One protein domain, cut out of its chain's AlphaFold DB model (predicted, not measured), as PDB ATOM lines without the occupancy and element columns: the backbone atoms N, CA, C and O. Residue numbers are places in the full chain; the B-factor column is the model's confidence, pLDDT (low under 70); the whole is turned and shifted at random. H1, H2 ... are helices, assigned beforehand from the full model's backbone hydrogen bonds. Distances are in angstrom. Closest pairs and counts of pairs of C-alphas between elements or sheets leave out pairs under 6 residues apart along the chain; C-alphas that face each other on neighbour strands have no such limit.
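This is residues 357 to 415 and 425 to 459 of the 459 residues of the protein "Mtf2 domain-containing protein" of Tetrapisispora phaffii (strain ATCC 24235 / CBS 4417 / NBRC 1672 / NRRL Y-8282 / UCD 70-5) (UniProt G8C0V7). Four helices, H1, H2, H3 and H5, make an up-and-down bundle, each running against the one before it, with H5 slanting across H2 and H3. The tight turn from H4 to H5 lies past one end of H2, and H4 extends the length there, touching no helix. The 94 printed residues have five named helices, H1 to H5 in order, and no named strand; the class is all helix. The whole is compact, with a radius of gyration of the C-alphas of 14.2 A, but elongated, spanning 44 by 24 by 21 A.

H1, residues 357 to 370, and H2, residues 373 to 385, form a helical hairpin. They touch, opposite ways at a shallow tilt of 14 degrees; their closest C-alphas, Leu 363 and Leu 376, are 6.3 A apart. H3, residues 392 to 410, touches H1 with residues 393 to 401 alone, the same way at a shallow 16 degrees; the closest C-alphas, Asn 360 and Thr 394, are 5.8 A apart. H2 and H3 are near each other. H4, residues 425 to 435, is apart from H3. H5, residues 438 to 458, touches H2 with residues 440 to 447 alone, at a steep tilt of 39 degrees; C-alphas 373 and 440 are closest, at 6.2 A. H3 touches H5 with residues 395 to 402 alone, C-alphas 395 and 451 closest at 6.4 A, opposite ways at a shallow 32 degrees. In H1 to H5 every O i to N i+4 pair is within hydrogen-bond range.

H1 begins at C-alpha 357 (164.411, 191.270, 215.154) and measures 20.1 A. H3 measures 26.3 A. H5, 30.4 A, ends at C-alpha 458 (165.189, 206.444, 207.805).

C-alphas 427 and 459 are farthest apart, 44.8 A. Residues 416 to 424 are not printed; C-alphas 415 and 425 are 9.3 A apart across the cut. Mean pLDDT of the printed part is 74.1, and of H4 47.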
ATOM      1  N   GLU A 357     163.831 191.598 213.855       85.38
ATOM      2  CA  GLU A 357     164.411 191.270 215.154       85.38
ATOM      3  C   GLU A 357     165.170 189.938 215.149       85.38
ATOM      4  O   GLU A 357     166.196 189.824 215.813       85.38
ATOM      5  N   PHE A 358     164.692 188.937 214.402       88.31
ATOM      6  CA  PHE A 358     165.411 187.671 214.251       88.31
ATOM      7  C   PHE A 358     166.737 187.880 213.515       88.31
ATOM      8  O   PHE A 358     167.778 187.399 213.963       88.31
ATOM      9  N   TYR A 359     166.720 188.656 212.429       90.38
ATOM     10  CA  TYR A 359     167.940 188.999 211.704       90.38
ATOM     11  C   TYR A 359     168.921 189.809 212.547       90.38
ATOM     12  O   TYR A 359     170.113 189.534 212.485       90.38
ATOM     13  N   ASN A 360     168.451 190.751 213.370       90.38
ATOM     14  CA  ASN A 360     169.319 191.502 214.283       90.38
ATOM     15  C   ASN A 360     170.054 190.566 215.253       90.38
ATOM     16  O   ASN A 360     171.274 190.662 215.393       90.38
ATOM     17  N   ILE A 361     169.335 189.609 215.854       88.88
ATOM     18  CA  ILE A 361     169.932 188.583 216.721       88.88
ATOM     19  C   ILE A 361     170.962 187.761 215.940       88.88
ATOM     20  O   ILE A 361     172.084 187.569 216.403       88.88
ATOM     21  N   LEU A 362     170.609 187.294 214.740       90.06
ATOM     22  CA  LEU A 362     171.483 186.435 213.949       90.06
ATOM     23  C   LEU A 362     172.734 187.173 213.450       90.06
ATOM     24  O   LEU A 362     173.818 186.597 213.483       90.06
ATOM     25  N   LEU A 363     172.619 188.441 213.044       90.50
ATOM     26  CA  LEU A 363     173.748 189.294 212.656       90.50
ATOM     27  C   LEU A 363     174.717 189.491 213.824       90.50
ATOM     28  O   LEU A 363     175.919 189.279 213.661       90.50
ATOM     29  N   GLN A 364     174.195 189.831 215.006       90.38
ATOM     30  CA  GLN A 364     175.010 190.006 216.204       90.38
ATOM     31  C   GLN A 364     175.737 188.708 216.577       90.38
ATOM     32  O   GLN A 364     176.953 188.711 216.756       90.38
ATOM     33  N   LEU A 365     175.014 187.586 216.640       87.62
ATOM     34  CA  LEU A 365     175.597 186.288 216.982       87.62
ATOM     35  C   LEU A 365     176.623 185.830 215.939       87.62
ATOM     36  O   LEU A 365     177.665 185.289 216.296       87.62
ATOM     37  N   THR A 366     176.372 186.071 214.654       88.44
ATOM     38  CA  THR A 366     177.327 185.738 213.585       88.44
ATOM     39  C   THR A 366     178.640 186.498 213.767       88.44
ATOM     40  O   THR A 366     179.718 185.913 213.648       88.44
ATOM     41  N   TRP A 367     178.563 187.787 214.102       90.56
ATOM     42  CA  TRP A 367     179.753 188.597 214.343       90.56
ATOM     43  C   TRP A 367     180.522 188.168 215.596       90.56
ATOM     44  O   TRP A 367     181.742 188.014 215.539       90.56
ATOM     45  N   GLU A 368     179.816 187.918 216.701       86.62
ATOM     46  CA  GLU A 368     180.420 187.511 217.976       86.62
ATOM     47  C   GLU A 368     181.149 186.163 217.900       86.62
ATOM     48  O   GLU A 368     182.146 185.978 218.596       86.62
ATOM     49  N   ASN A 369     180.663 185.225 217.079       83.75
ATOM     50  CA  ASN A 369     181.202 183.863 217.022       83.75
ATOM     51  C   ASN A 369     182.298 183.675 215.963       83.75
ATOM     52  O   ASN A 369     183.257 182.948 216.213       83.75
ATOM     53  N   PHE A 370     182.177 184.317 214.795       81.25
ATOM     54  CA  PHE A 370     183.105 184.100 213.672       81.25
ATOM     55  C   PHE A 370     183.916 185.342 213.312       81.25
ATOM     56  O   PHE A 370     185.041 185.220 212.841       81.25
ATOM     57  N   SER A 371     183.346 186.533 213.519       82.06
ATOM     58  CA  SER A 371     183.925 187.806 213.075       82.06
ATOM     59  C   SER A 371     184.299 187.820 211.579       82.06
ATOM     60  O   SER A 371     185.284 188.428 211.164       82.06
ATOM     61  N   GLU A 372     183.496 187.144 210.747       78.94
ATOM     62  CA  GLU A 372     183.694 187.040 209.299       78.94
ATOM     63  C   GLU A 372     182.685 187.891 208.512       78.94
ATOM     64  O   GLU A 372     181.486 187.912 208.797       78.94
ATOM     65  N   ILE A 373     183.158 188.550 207.448       80.88
ATOM     66  CA  ILE A 373     182.339 189.442 206.608       80.88
ATOM     67  C   ILE A 373     181.408 188.656 205.676       80.88
ATOM     68  O   ILE A 373     180.300 189.102 205.371       80.88
ATOM     69  N   TYR A 374     181.842 187.487 205.194       83.56
ATOM     70  CA  TYR A 374     181.082 186.721 204.203       83.56
ATOM     71  C   TYR A 374     179.698 186.275 204.721       83.56
ATOM     72  O   TYR A 374     178.711 186.576 204.038       83.56
ATOM     73  N   PRO A 375     179.574 185.649 205.913       83.81
ATOM     74  CA  PRO A 375     178.271 185.272 206.466       83.81
ATOM     75  C   PRO A 375     177.353 186.477 206.713       83.81
ATOM     76  O   PRO A 375     176.167 186.428 206.397       83.81
ATOM     77  N   LEU A 376     177.903 187.601 207.186       86.12
ATOM     78  CA  LEU A 376     177.144 188.841 207.382       86.12
ATOM     79  C   LEU A 376     176.581 189.384 206.066       86.12
ATOM     80  O   LEU A 376     175.408 189.750 205.981       86.12
ATOM     81  N   ARG A 377     177.401 189.392 205.010       84.19
ATOM     82  CA  ARG A 377     176.975 189.807 203.671       84.19
ATOM     83  C   ARG A 377     175.852 188.919 203.140       84.19
ATOM     84  O   ARG A 377     174.942 189.429 202.488       84.19
ATOM     85  N   GLN A 378     175.918 187.612 203.391       86.44
ATOM     86  CA  GLN A 378     174.864 186.686 202.992       86.44
ATOM     87  C   GLN A 378     173.547 187.007 203.711       86.44
ATOM     88  O   GLN A 378     172.525 187.130 203.043       86.44
ATOM     89  N   LEU A 379     173.583 187.237 205.027       87.44
ATOM     90  CA  LEU A 379     172.399 187.600 205.812       87.44
ATOM     91  C   LEU A 379     171.773 188.922 205.352       87.44
ATOM     92  O   LEU A 379     170.565 188.990 205.155       87.44
ATOM     93  N   ILE A 380     172.578 189.958 205.096       86.75
ATOM     94  CA  ILE A 380     172.081 191.245 204.572       86.75
ATOM     95  C   ILE A 380     171.465 191.076 203.176       86.75
ATOM     96  O   ILE A 380     170.441 191.689 202.857       86.75
ATOM     97  N   GLY A 381     172.071 190.230 202.339       83.25
ATOM     98  CA  GLY A 381     171.515 189.856 201.042       83.25
ATOM     99  C   GLY A 381     170.148 189.190 201.186       83.25
ATOM    100  O   GLY A 381     169.200 189.603 200.523       83.25
ATOM    101  N   GLU A 382     170.021 188.223 202.094       86.31
ATOM    102  CA  GLU A 382     168.759 187.538 202.387       86.31
ATOM    103  C   GLU A 382     167.700 188.498 202.948       86.31
ATOM    104  O   GLU A 382     166.573 188.500 202.454       86.31
ATOM    105  N   MET A 383     168.053 189.387 203.882       84.56
ATOM    106  CA  MET A 383     167.158 190.447 204.371       84.56
ATOM    107  C   MET A 383     166.622 191.307 203.224       84.56
ATOM    108  O   MET A 383     165.418 191.543 203.124       84.56
ATOM    109  N   THR A 384     167.508 191.726 202.318       82.12
ATOM    110  CA  THR A 384     167.144 192.555 201.163       82.12
ATOM    111  C   THR A 384     166.221 191.803 200.200       82.12
ATOM    112  O   THR A 384     165.225 192.363 199.746       82.12
ATOM    113  N   ILE A 385     166.511 190.528 199.918       80.31
ATOM    114  CA  ILE A 385     165.702 189.672 199.035       80.31
ATOM    115  C   ILE A 385     164.313 189.422 199.630       80.31
ATOM    116  O   ILE A 385     163.315 189.483 198.916       80.31
ATOM    117  N   ASN A 386     164.238 189.195 200.940       80.75
ATOM    118  CA  ASN A 386     162.981 188.972 201.649       80.75
ATOM    119  C   ASN A 386     162.166 190.265 201.850       80.75
ATOM    120  O   ASN A 386     161.075 190.218 202.414       80.75
ATOM    121  N   GLY A 387     162.680 191.425 201.419       77.56
ATOM    122  CA  GLY A 387     162.031 192.723 201.616       77.56
ATOM    123  C   GLY A 387     162.022 193.188 203.077       77.56
ATOM    124  O   GLY A 387     161.222 194.046 203.446       77.56
ATOM    125  N   VAL A 388     162.897 192.625 203.913       81.00
ATOM    126  CA  VAL A 388     163.052 192.984 205.321       81.00
ATOM    127  C   VAL A 388     164.027 194.154 205.417       81.00
ATOM    128  O   VAL A 388     165.242 193.996 205.306       81.00
ATOM    129  N   MET A 389     163.483 195.355 205.606       78.38
ATOM    130  CA  MET A 389     164.283 196.563 205.797       78.38
ATOM    131  C   MET A 389     164.729 196.669 207.258       78.38
ATOM    132  O   MET A 389     163.897 196.593 208.162       78.38
ATOM    133  N   GLY A 390     166.035 196.823 207.486       79.06
ATOM    134  CA  GLY A 390     166.601 196.981 208.824       79.06
ATOM    135  C   GLY A 390     166.025 198.182 209.581       79.06
ATOM    136  O   GLY A 390     165.610 199.175 208.984       79.06
ATOM    137  N   ASN A 391     166.002 198.085 210.908       82.44
ATOM    138  CA  ASN A 391     165.598 199.169 211.806       82.44
ATOM    139  C   ASN A 391     166.838 199.899 212.369       82.44
ATOM    140  O   ASN A 391     167.977 199.602 212.012       82.44
ATOM    141  N   LEU A 392     166.621 200.856 213.277       84.44
ATOM    142  CA  LEU A 392     167.713 201.581 213.941       84.44
ATOM    143  C   LEU A 392     168.681 200.641 214.685       84.44
ATOM    144  O   LEU A 392     169.883 200.877 214.699       84.44
ATOM    145  N   GLU A 393     168.172 199.557 215.270       86.31
ATOM    146  CA  GLU A 393     169.005 198.541 215.920       86.31
ATOM    147  C   GLU A 393     169.895 197.814 214.904       86.31
ATOM    148  O   GLU A 393     171.083 197.640 215.164       86.31
ATOM    149  N   THR A 394     169.373 197.483 213.716       86.50
ATOM    150  CA  THR A 394     170.179 196.939 212.614       86.50
ATOM    151  C   THR A 394     171.318 197.892 212.248       86.50
ATOM    152  O   THR A 394     172.445 197.442 212.065       86.50
ATOM    153  N   ILE A 395     171.053 199.204 212.174       85.12
ATOM    154  CA  ILE A 395     172.092 200.209 211.899       85.12
ATOM    155  C   ILE A 395     173.163 200.175 212.986       85.12
ATOM    156  O   ILE A 395     174.329 200.022 212.649       85.12
ATOM    157  N   ASN A 396     172.782 200.240 214.263       87.00
ATOM    158  CA  ASN A 396     173.740 200.242 215.371       87.00
ATOM    159  C   ASN A 396     174.610 198.972 215.392       87.00
ATOM    160  O   ASN A 396     175.807 199.042 215.666       87.00
ATOM    161  N   ILE A 397     174.020 197.805 215.099       87.88
ATOM    162  CA  ILE A 397     174.757 196.537 215.004       87.88
ATOM    163  C   ILE A 397     175.767 196.603 213.857       87.88
ATOM    164  O   ILE A 397     176.934 196.275 214.052       87.88
ATOM    165  N   LEU A 398     175.341 197.045 212.671       86.69
ATOM    166  CA  LEU A 398     176.220 197.132 211.506       86.69
ATOM    167  C   LEU A 398     177.305 198.204 211.668       86.69
ATOM    168  O   LEU A 398     178.431 197.964 211.252       86.69
ATOM    169  N   GLU A 399     177.006 199.345 212.294       85.81
ATOM    170  CA  GLU A 399     177.997 200.374 212.635       85.81
ATOM    171  C   GLU A 399     179.072 199.807 213.553       85.81
ATOM    172  O   GLU A 399     180.249 199.897 213.225       85.81
ATOM    173  N   LYS A 400     178.670 199.134 214.636       87.56
ATOM    174  CA  LYS A 400     179.611 198.483 215.548       87.56
ATOM    175  C   LYS A 400     180.489 197.457 214.829       87.56
ATOM    176  O   LYS A 400     181.684 197.402 215.072       87.56
ATOM    177  N   ILE A 401     179.914 196.658 213.931       85.75
ATOM    178  CA  ILE A 401     180.670 195.675 213.140       85.75
ATOM    179  C   ILE A 401     181.678 196.367 212.217       85.75
ATOM    180  O   ILE A 401     182.812 195.914 212.097       85.75
ATOM    181  N   VAL A 402     181.274 197.450 211.549       83.06
ATOM    182  CA  VAL A 402     182.159 198.226 210.669       83.06
ATOM    183  C   VAL A 402     183.281 198.876 211.478       83.06
ATOM    184  O   VAL A 402     184.430 198.798 211.060       83.06
ATOM    185  N   GLU A 403     182.980 199.448 212.645       82.25
ATOM    186  CA  GLU A 403     183.976 199.996 213.571       82.25
ATOM    187  C   GLU A 403     184.941 198.912 214.071       82.25
ATOM    188  O   GLU A 403     186.153 199.110 214.017       82.25
ATOM    189  N   ASP A 404     184.435 197.745 214.484       80.06
ATOM    190  CA  ASP A 404     185.258 196.607 214.906       80.06
ATOM    191  C   ASP A 404     186.168 196.127 213.753       80.06
ATOM    192  O   ASP A 404     187.338 195.815 213.969       80.06
ATOM    193  N   LEU A 405     185.662 196.097 212.515       76.94
ATOM    194  CA  LEU A 405     186.427 195.725 211.318       76.94
ATOM    195  C   LEU A 405     187.494 196.757 210.952       76.94
ATOM    196  O   LEU A 405     188.603 196.378 210.578       76.94
ATOM    197  N   GLN A 406     187.167 198.045 211.054       72.81
ATOM    198  CA  GLN A 406     188.116 199.133 210.840       72.81
ATOM    199  C   GLN A 406     189.201 199.104 211.913       72.81
ATOM    200  O   GLN A 406     190.372 199.166 211.572       72.81
ATOM    201  N   TYR A 407     188.842 198.878 213.178       71.38
ATOM    202  CA  TYR A 407     189.799 198.714 214.268       71.38
ATOM    203  C   TYR A 407     190.717 197.503 214.053       71.38
ATOM    204  O   TYR A 407     191.931 197.631 214.163       71.38
ATOM    205  N   LEU A 408     190.175 196.340 213.666       68.25
ATOM    206  CA  LEU A 408     190.983 195.161 213.321       68.25
ATOM    207  C   LEU A 408     191.926 195.413 212.135       68.25
ATOM    208  O   LEU A 408     192.978 194.784 212.054       68.25
ATOM    209  N   ASN A 409     191.559 196.311 211.223       63.25
ATOM    210  CA  ASN A 409     192.380 196.701 210.081       63.25
ATOM    211  C   ASN A 409     193.404 197.805 210.431       63.25
ATOM    212  O   ASN A 409     194.510 197.808 209.895       63.25
ATOM    213  N   ASP A 410     193.077 198.705 211.360       59.78
ATOM    214  CA  ASP A 410     193.905 199.846 211.773       59.78
ATOM    215  C   ASP A 410     194.895 199.493 212.899       59.78
ATOM    216  O   ASP A 410     196.006 200.031 212.923       59.78
ATOM    217  N   ASP A 411     194.593 198.517 213.765       49.56
ATOM    218  CA  ASP A 411     195.560 197.929 214.715       49.56
ATOM    219  C   ASP A 411     196.719 197.218 213.982       49.56
ATOM    220  O   ASP A 411     197.804 197.036 214.530       49.56
ATOM    221  N   ILE A 412     196.548 196.889 212.695       50.78
ATOM    222  CA  ILE A 412     197.619 196.397 211.809       50.78
ATOM    223  C   ILE A 412     198.532 197.550 211.329       50.78
ATOM    224  O   ILE A 412     199.661 197.322 210.861       50.78
ATOM    225  N   ALA A 413     198.067 198.799 211.422       47.22
ATOM    226  CA  ALA A 413     198.750 199.991 210.930       47.22
ATOM    227  C   ALA A 413     199.429 200.829 212.032       47.22
ATOM    228  O   ALA A 413     200.377 201.550 211.711       47.22
ATOM    229  N   HIS A 414     199.009 200.728 213.304       43.38
ATOM    230  CA  HIS A 414     199.397 201.697 214.342       43.38
ATOM    231  C   HIS A 414     200.284 201.227 215.509       43.38
ATOM    232  O   HIS A 414     200.643 202.064 216.343       43.38
ATOM    233  N   GLU A 415     200.784 199.990 215.542       45.03
ATOM    234  CA  GLU A 415     201.921 199.678 216.424       45.03
ATOM    235  C   GLU A 415     203.224 200.256 215.840       45.03
ATOM    236  O   GLU A 415     203.918 199.649 215.023       45.03
ATOM    237  N   VAL A 425     205.388 189.778 215.675       49.53
ATOM    238  CA  VAL A 425     204.534 190.873 215.192       49.53
ATOM    239  C   VAL A 425     204.484 190.893 213.660       49.53
ATOM    240  O   VAL A 425     203.399 191.015 213.097       49.53
ATOM    241  N   GLU A 426     205.605 190.661 212.958       48.66
ATOM    242  CA  GLU A 426     205.581 190.496 211.496       48.66
ATOM    243  C   GLU A 426     204.818 189.248 211.050       48.66
ATOM    244  O   GLU A 426     204.120 189.306 210.037       48.66
ATOM    245  N   ASN A 427     204.917 188.130 211.776       48.62
ATOM    246  CA  ASN A 427     204.145 186.935 211.445       48.62
ATOM    247  C   ASN A 427     202.649 187.149 211.681       48.62
ATOM    248  O   ASN A 427     201.864 186.786 210.814       48.62
ATOM    249  N   ASN A 428     202.237 187.812 212.764       45.50
ATOM    250  CA  ASN A 428     200.830 188.167 212.969       45.50
ATOM    251  C   ASN A 428     200.338 189.158 211.901       45.50
ATOM    252  O   ASN A 428     199.281 188.947 211.314       45.50
ATOM    253  N   ARG A 429     201.140 190.167 211.546       45.22
ATOM    254  CA  ARG A 429     200.835 191.120 210.467       45.22
ATOM    255  C   ARG A 429     200.708 190.437 209.106       45.22
ATOM    256  O   ARG A 429     199.780 190.742 208.368       45.22
ATOM    257  N   LYS A 430     201.584 189.480 208.788       43.62
ATOM    258  CA  LYS A 430     201.500 188.654 207.572       43.62
ATOM    259  C   LYS A 430     200.309 187.700 207.613       43.62
ATOM    260  O   LYS A 430     199.659 187.541 206.593       43.62
ATOM    261  N   ILE A 431     199.974 187.107 208.759       47.47
ATOM    262  CA  ILE A 431     198.807 186.225 208.907       47.47
ATOM    263  C   ILE A 431     197.507 187.020 208.705       47.47
ATOM    264  O   ILE A 431     196.671 186.591 207.919       47.47
ATOM    265  N   PHE A 432     197.355 188.201 209.311       43.84
ATOM    266  CA  PHE A 432     196.153 189.034 209.160       43.84
ATOM    267  C   PHE A 432     196.077 189.759 207.804       43.84
ATOM    268  O   PHE A 432     195.020 189.756 207.176       43.84
ATOM    269  N   SER A 433     197.197 190.273 207.282       45.16
ATOM    270  CA  SER A 433     197.289 190.796 205.907       45.16
ATOM    271  C   SER A 433     197.012 189.722 204.851       45.16
ATOM    272  O   SER A 433     196.542 190.061 203.768       45.16
ATOM    273  N   ASN A 434     197.293 188.447 205.140       45.84
ATOM    274  CA  ASN A 434     196.952 187.329 204.259       45.84
ATOM    275  C   ASN A 434     195.491 186.866 204.415       45.84
ATOM    276  O   ASN A 434     194.996 186.165 203.536       45.84
ATOM    277  N   ILE A 435     194.795 187.238 205.497       51.03
ATOM    278  CA  ILE A 435     193.374 186.917 205.731       51.03
ATOM    279  C   ILE A 435     192.455 188.031 205.203       51.03
ATOM    280  O   ILE A 435     191.325 187.759 204.793       51.03
ATOM    281  N   TRP A 436     192.929 189.278 205.140       59.28
ATOM    282  CA  TRP A 436     192.191 190.381 204.528       59.28
ATOM    283  C   TRP A 436     192.275 190.326 202.996       59.28
ATOM    284  O   TRP A 436     193.082 190.993 202.349       59.28
ATOM    285  N   CYS A 437     191.440 189.482 202.393       63.34
ATOM    286  CA  CYS A 437     191.350 189.368 200.945       63.34
ATOM    287  C   CYS A 437     190.589 190.555 200.328       63.34
ATOM    288  O   CYS A 437     189.762 191.210 200.963       63.34
ATOM    289  N   ARG A 438     190.808 190.797 199.029       62.25
ATOM    290  CA  ARG A 438     190.031 191.762 198.231       62.25
ATOM    291  C   ARG A 438     188.513 191.554 198.377       62.25
ATOM    292  O   ARG A 438     187.761 192.525 198.337       62.25
ATOM    293  N   ASP A 439     188.071 190.316 198.589       61.53
ATOM    294  CA  ASP A 439     186.658 189.983 198.784       61.53
ATOM    295  C   ASP A 439     186.097 190.482 200.121       61.53
ATOM    296  O   ASP A 439     184.916 190.832 200.175       61.53
ATOM    297  N   ASN A 440     186.929 190.594 201.161       68.25
ATOM    298  CA  ASN A 440     186.561 191.196 202.443       68.25
ATOM    299  C   ASN A 440     186.387 192.712 202.301       68.25
ATOM    300  O   ASN A 440     185.387 193.244 202.769       68.25
ATOM    301  N   THR A 441     187.262 193.390 201.551       69.75
ATOM    302  CA  THR A 441     187.098 194.822 201.234       69.75
ATOM    303  C   THR A 441     185.842 195.085 200.396       69.75
ATOM    304  O   THR A 441     185.088 196.013 200.673       69.75
ATOM    305  N   ILE A 442     185.564 194.242 199.391       73.75
ATOM    306  CA  ILE A 442     184.324 194.325 198.597       73.75
ATOM    307  C   ILE A 442     183.098 194.012 199.469       73.75
ATOM    308  O   ILE A 442     182.037 194.610 199.293       73.75
ATOM    309  N   GLY A 443     183.220 193.056 200.393       69.00
ATOM    310  CA  GLY A 443     182.181 192.710 201.357       69.00
ATOM    311  C   GLY A 443     181.851 193.873 202.286       69.00
ATOM    312  O   GLY A 443     180.682 194.231 202.392       69.00
ATOM    313  N   LEU A 444     182.872 194.511 202.860       77.75
ATOM    314  CA  LEU A 444     182.736 195.689 203.712       77.75
ATOM    315  C   LEU A 444     182.064 196.844 202.961       77.75
ATOM    316  O   LEU A 444     181.050 197.349 203.425       77.75
ATOM    317  N   ALA A 445     182.524 197.164 201.748       76.31
ATOM    318  CA  ALA A 445     181.923 198.219 200.928       76.31
ATOM    319  C   ALA A 445     180.431 197.966 200.624       76.31
ATOM    320  O   ALA A 445     179.630 198.898 200.539       76.31
ATOM    321  N   LYS A 446     180.022 196.698 200.473       78.44
ATOM    322  CA  LYS A 446     178.605 196.331 200.300       78.44
ATOM    323  C   LYS A 446     177.795 196.529 201.582       78.44
ATOM    324  O   LYS A 446     176.660 196.997 201.494       78.44
ATOM    325  N   ILE A 447     178.362 196.198 202.742       79.56
ATOM    326  CA  ILE A 447     177.732 196.444 204.048       79.56
ATOM    327  C   ILE A 447     177.595 197.951 204.286       79.56
ATOM    328  O   ILE A 447     176.514 198.416 204.636       79.56
ATOM    329  N   GLU A 448     178.639 198.729 204.004       81.69
ATOM    330  CA  GLU A 448     178.631 200.192 204.114       81.69
ATOM    331  C   GLU A 448     177.616 200.839 203.162       81.69
ATOM    332  O   GLU A 448     176.862 201.717 203.580       81.69
ATOM    333  N   LYS A 449     177.514 200.373 201.906       82.75
ATOM    334  CA  LYS A 449     176.482 200.833 200.959       82.75
ATOM    335  C   LYS A 449     175.073 200.522 201.473       82.75
ATOM    336  O   LYS A 449     174.186 201.366 201.373       82.75
ATOM    337  N   TYR A 450     174.857 199.331 202.033       79.00
ATOM    338  CA  TYR A 450     173.574 198.967 202.638       79.00
ATOM    339  C   TYR A 450     173.244 199.853 203.847       79.00
ATOM    340  O   TYR A 450     172.132 200.367 203.946       79.00
ATOM    341  N   LEU A 451     174.221 200.109 204.713       80.25
ATOM    342  CA  LEU A 451     174.095 200.988 205.872       80.25
ATOM    343  C   LEU A 451     173.803 202.439 205.463       80.25
ATOM    344  O   LEU A 451     172.915 203.067 206.036       80.25
ATOM    345  N   ALA A 452     174.481 202.960 204.438       78.06
ATOM    346  CA  ALA A 452     174.212 204.284 203.880       78.06
ATOM    347  C   ALA A 452     172.785 204.379 203.313       78.06
ATOM    348  O   ALA A 452     172.069 205.341 203.598       78.06
ATOM    349  N   ASN A 453     172.341 203.349 202.587       80.19
ATOM    350  CA  ASN A 453     170.978 203.270 202.069       80.19
ATOM    351  C   ASN A 453     169.946 203.230 203.204       80.19
ATOM    352  O   ASN A 453     168.972 203.981 203.162       80.19
ATOM    353  N   LEU A 454     170.173 202.423 204.247       77.19
ATOM    354  CA  LEU A 454     169.294 202.377 205.416       77.19
ATOM    355  C   LEU A 454     169.207 203.739 206.110       77.19
ATOM    356  O   LEU A 454     168.102 204.232 206.329       77.19
ATOM    357  N   LYS A 455     170.347 204.394 206.370       78.06
ATOM    358  CA  LYS A 455     170.382 205.749 206.942       78.06
ATOM    359  C   LYS A 455     169.606 206.749 206.088       78.06
ATOM    360  O   LYS A 455     168.824 207.520 206.631       78.06
ATOM    361  N   SER A 456     169.767 206.701 204.764       71.56
ATOM    362  CA  SER A 456     169.044 207.587 203.841       71.56
ATOM    363  C   SER A 456     167.539 207.313 203.767       71.56
ATOM    364  O   SER A 456     166.778 208.209 203.432       71.56
ATOM    365  N   SER A 457     167.106 206.085 204.065       67.69
ATOM    366  CA  SER A 457     165.691 205.696 204.056       67.69
ATOM    367  C   SER A 457     164.953 205.997 205.364       67.69
ATOM    368  O   SER A 457     163.724 206.034 205.378       67.69
ATOM    369  N   LEU A 458     165.700 206.170 206.459       60.75
ATOM    370  CA  LEU A 458     165.189 206.444 207.805       60.75
ATOM    371  C   LEU A 458     165.272 207.933 208.191       60.75
ATOM    372  O   LEU A 458     164.614 208.327 209.155       60.75
ATOM    373  N   ALA A 459     166.064 208.727 207.463       47.97
ATOM    374  CA  ALA A 459     166.100 210.192 207.524       47.97
ATOM    375  C   ALA A 459     165.016 210.802 206.626       47.97
ATOM    376  O   ALA A 459     164.421 211.822 207.046       47.97
TER     377      ALA A 459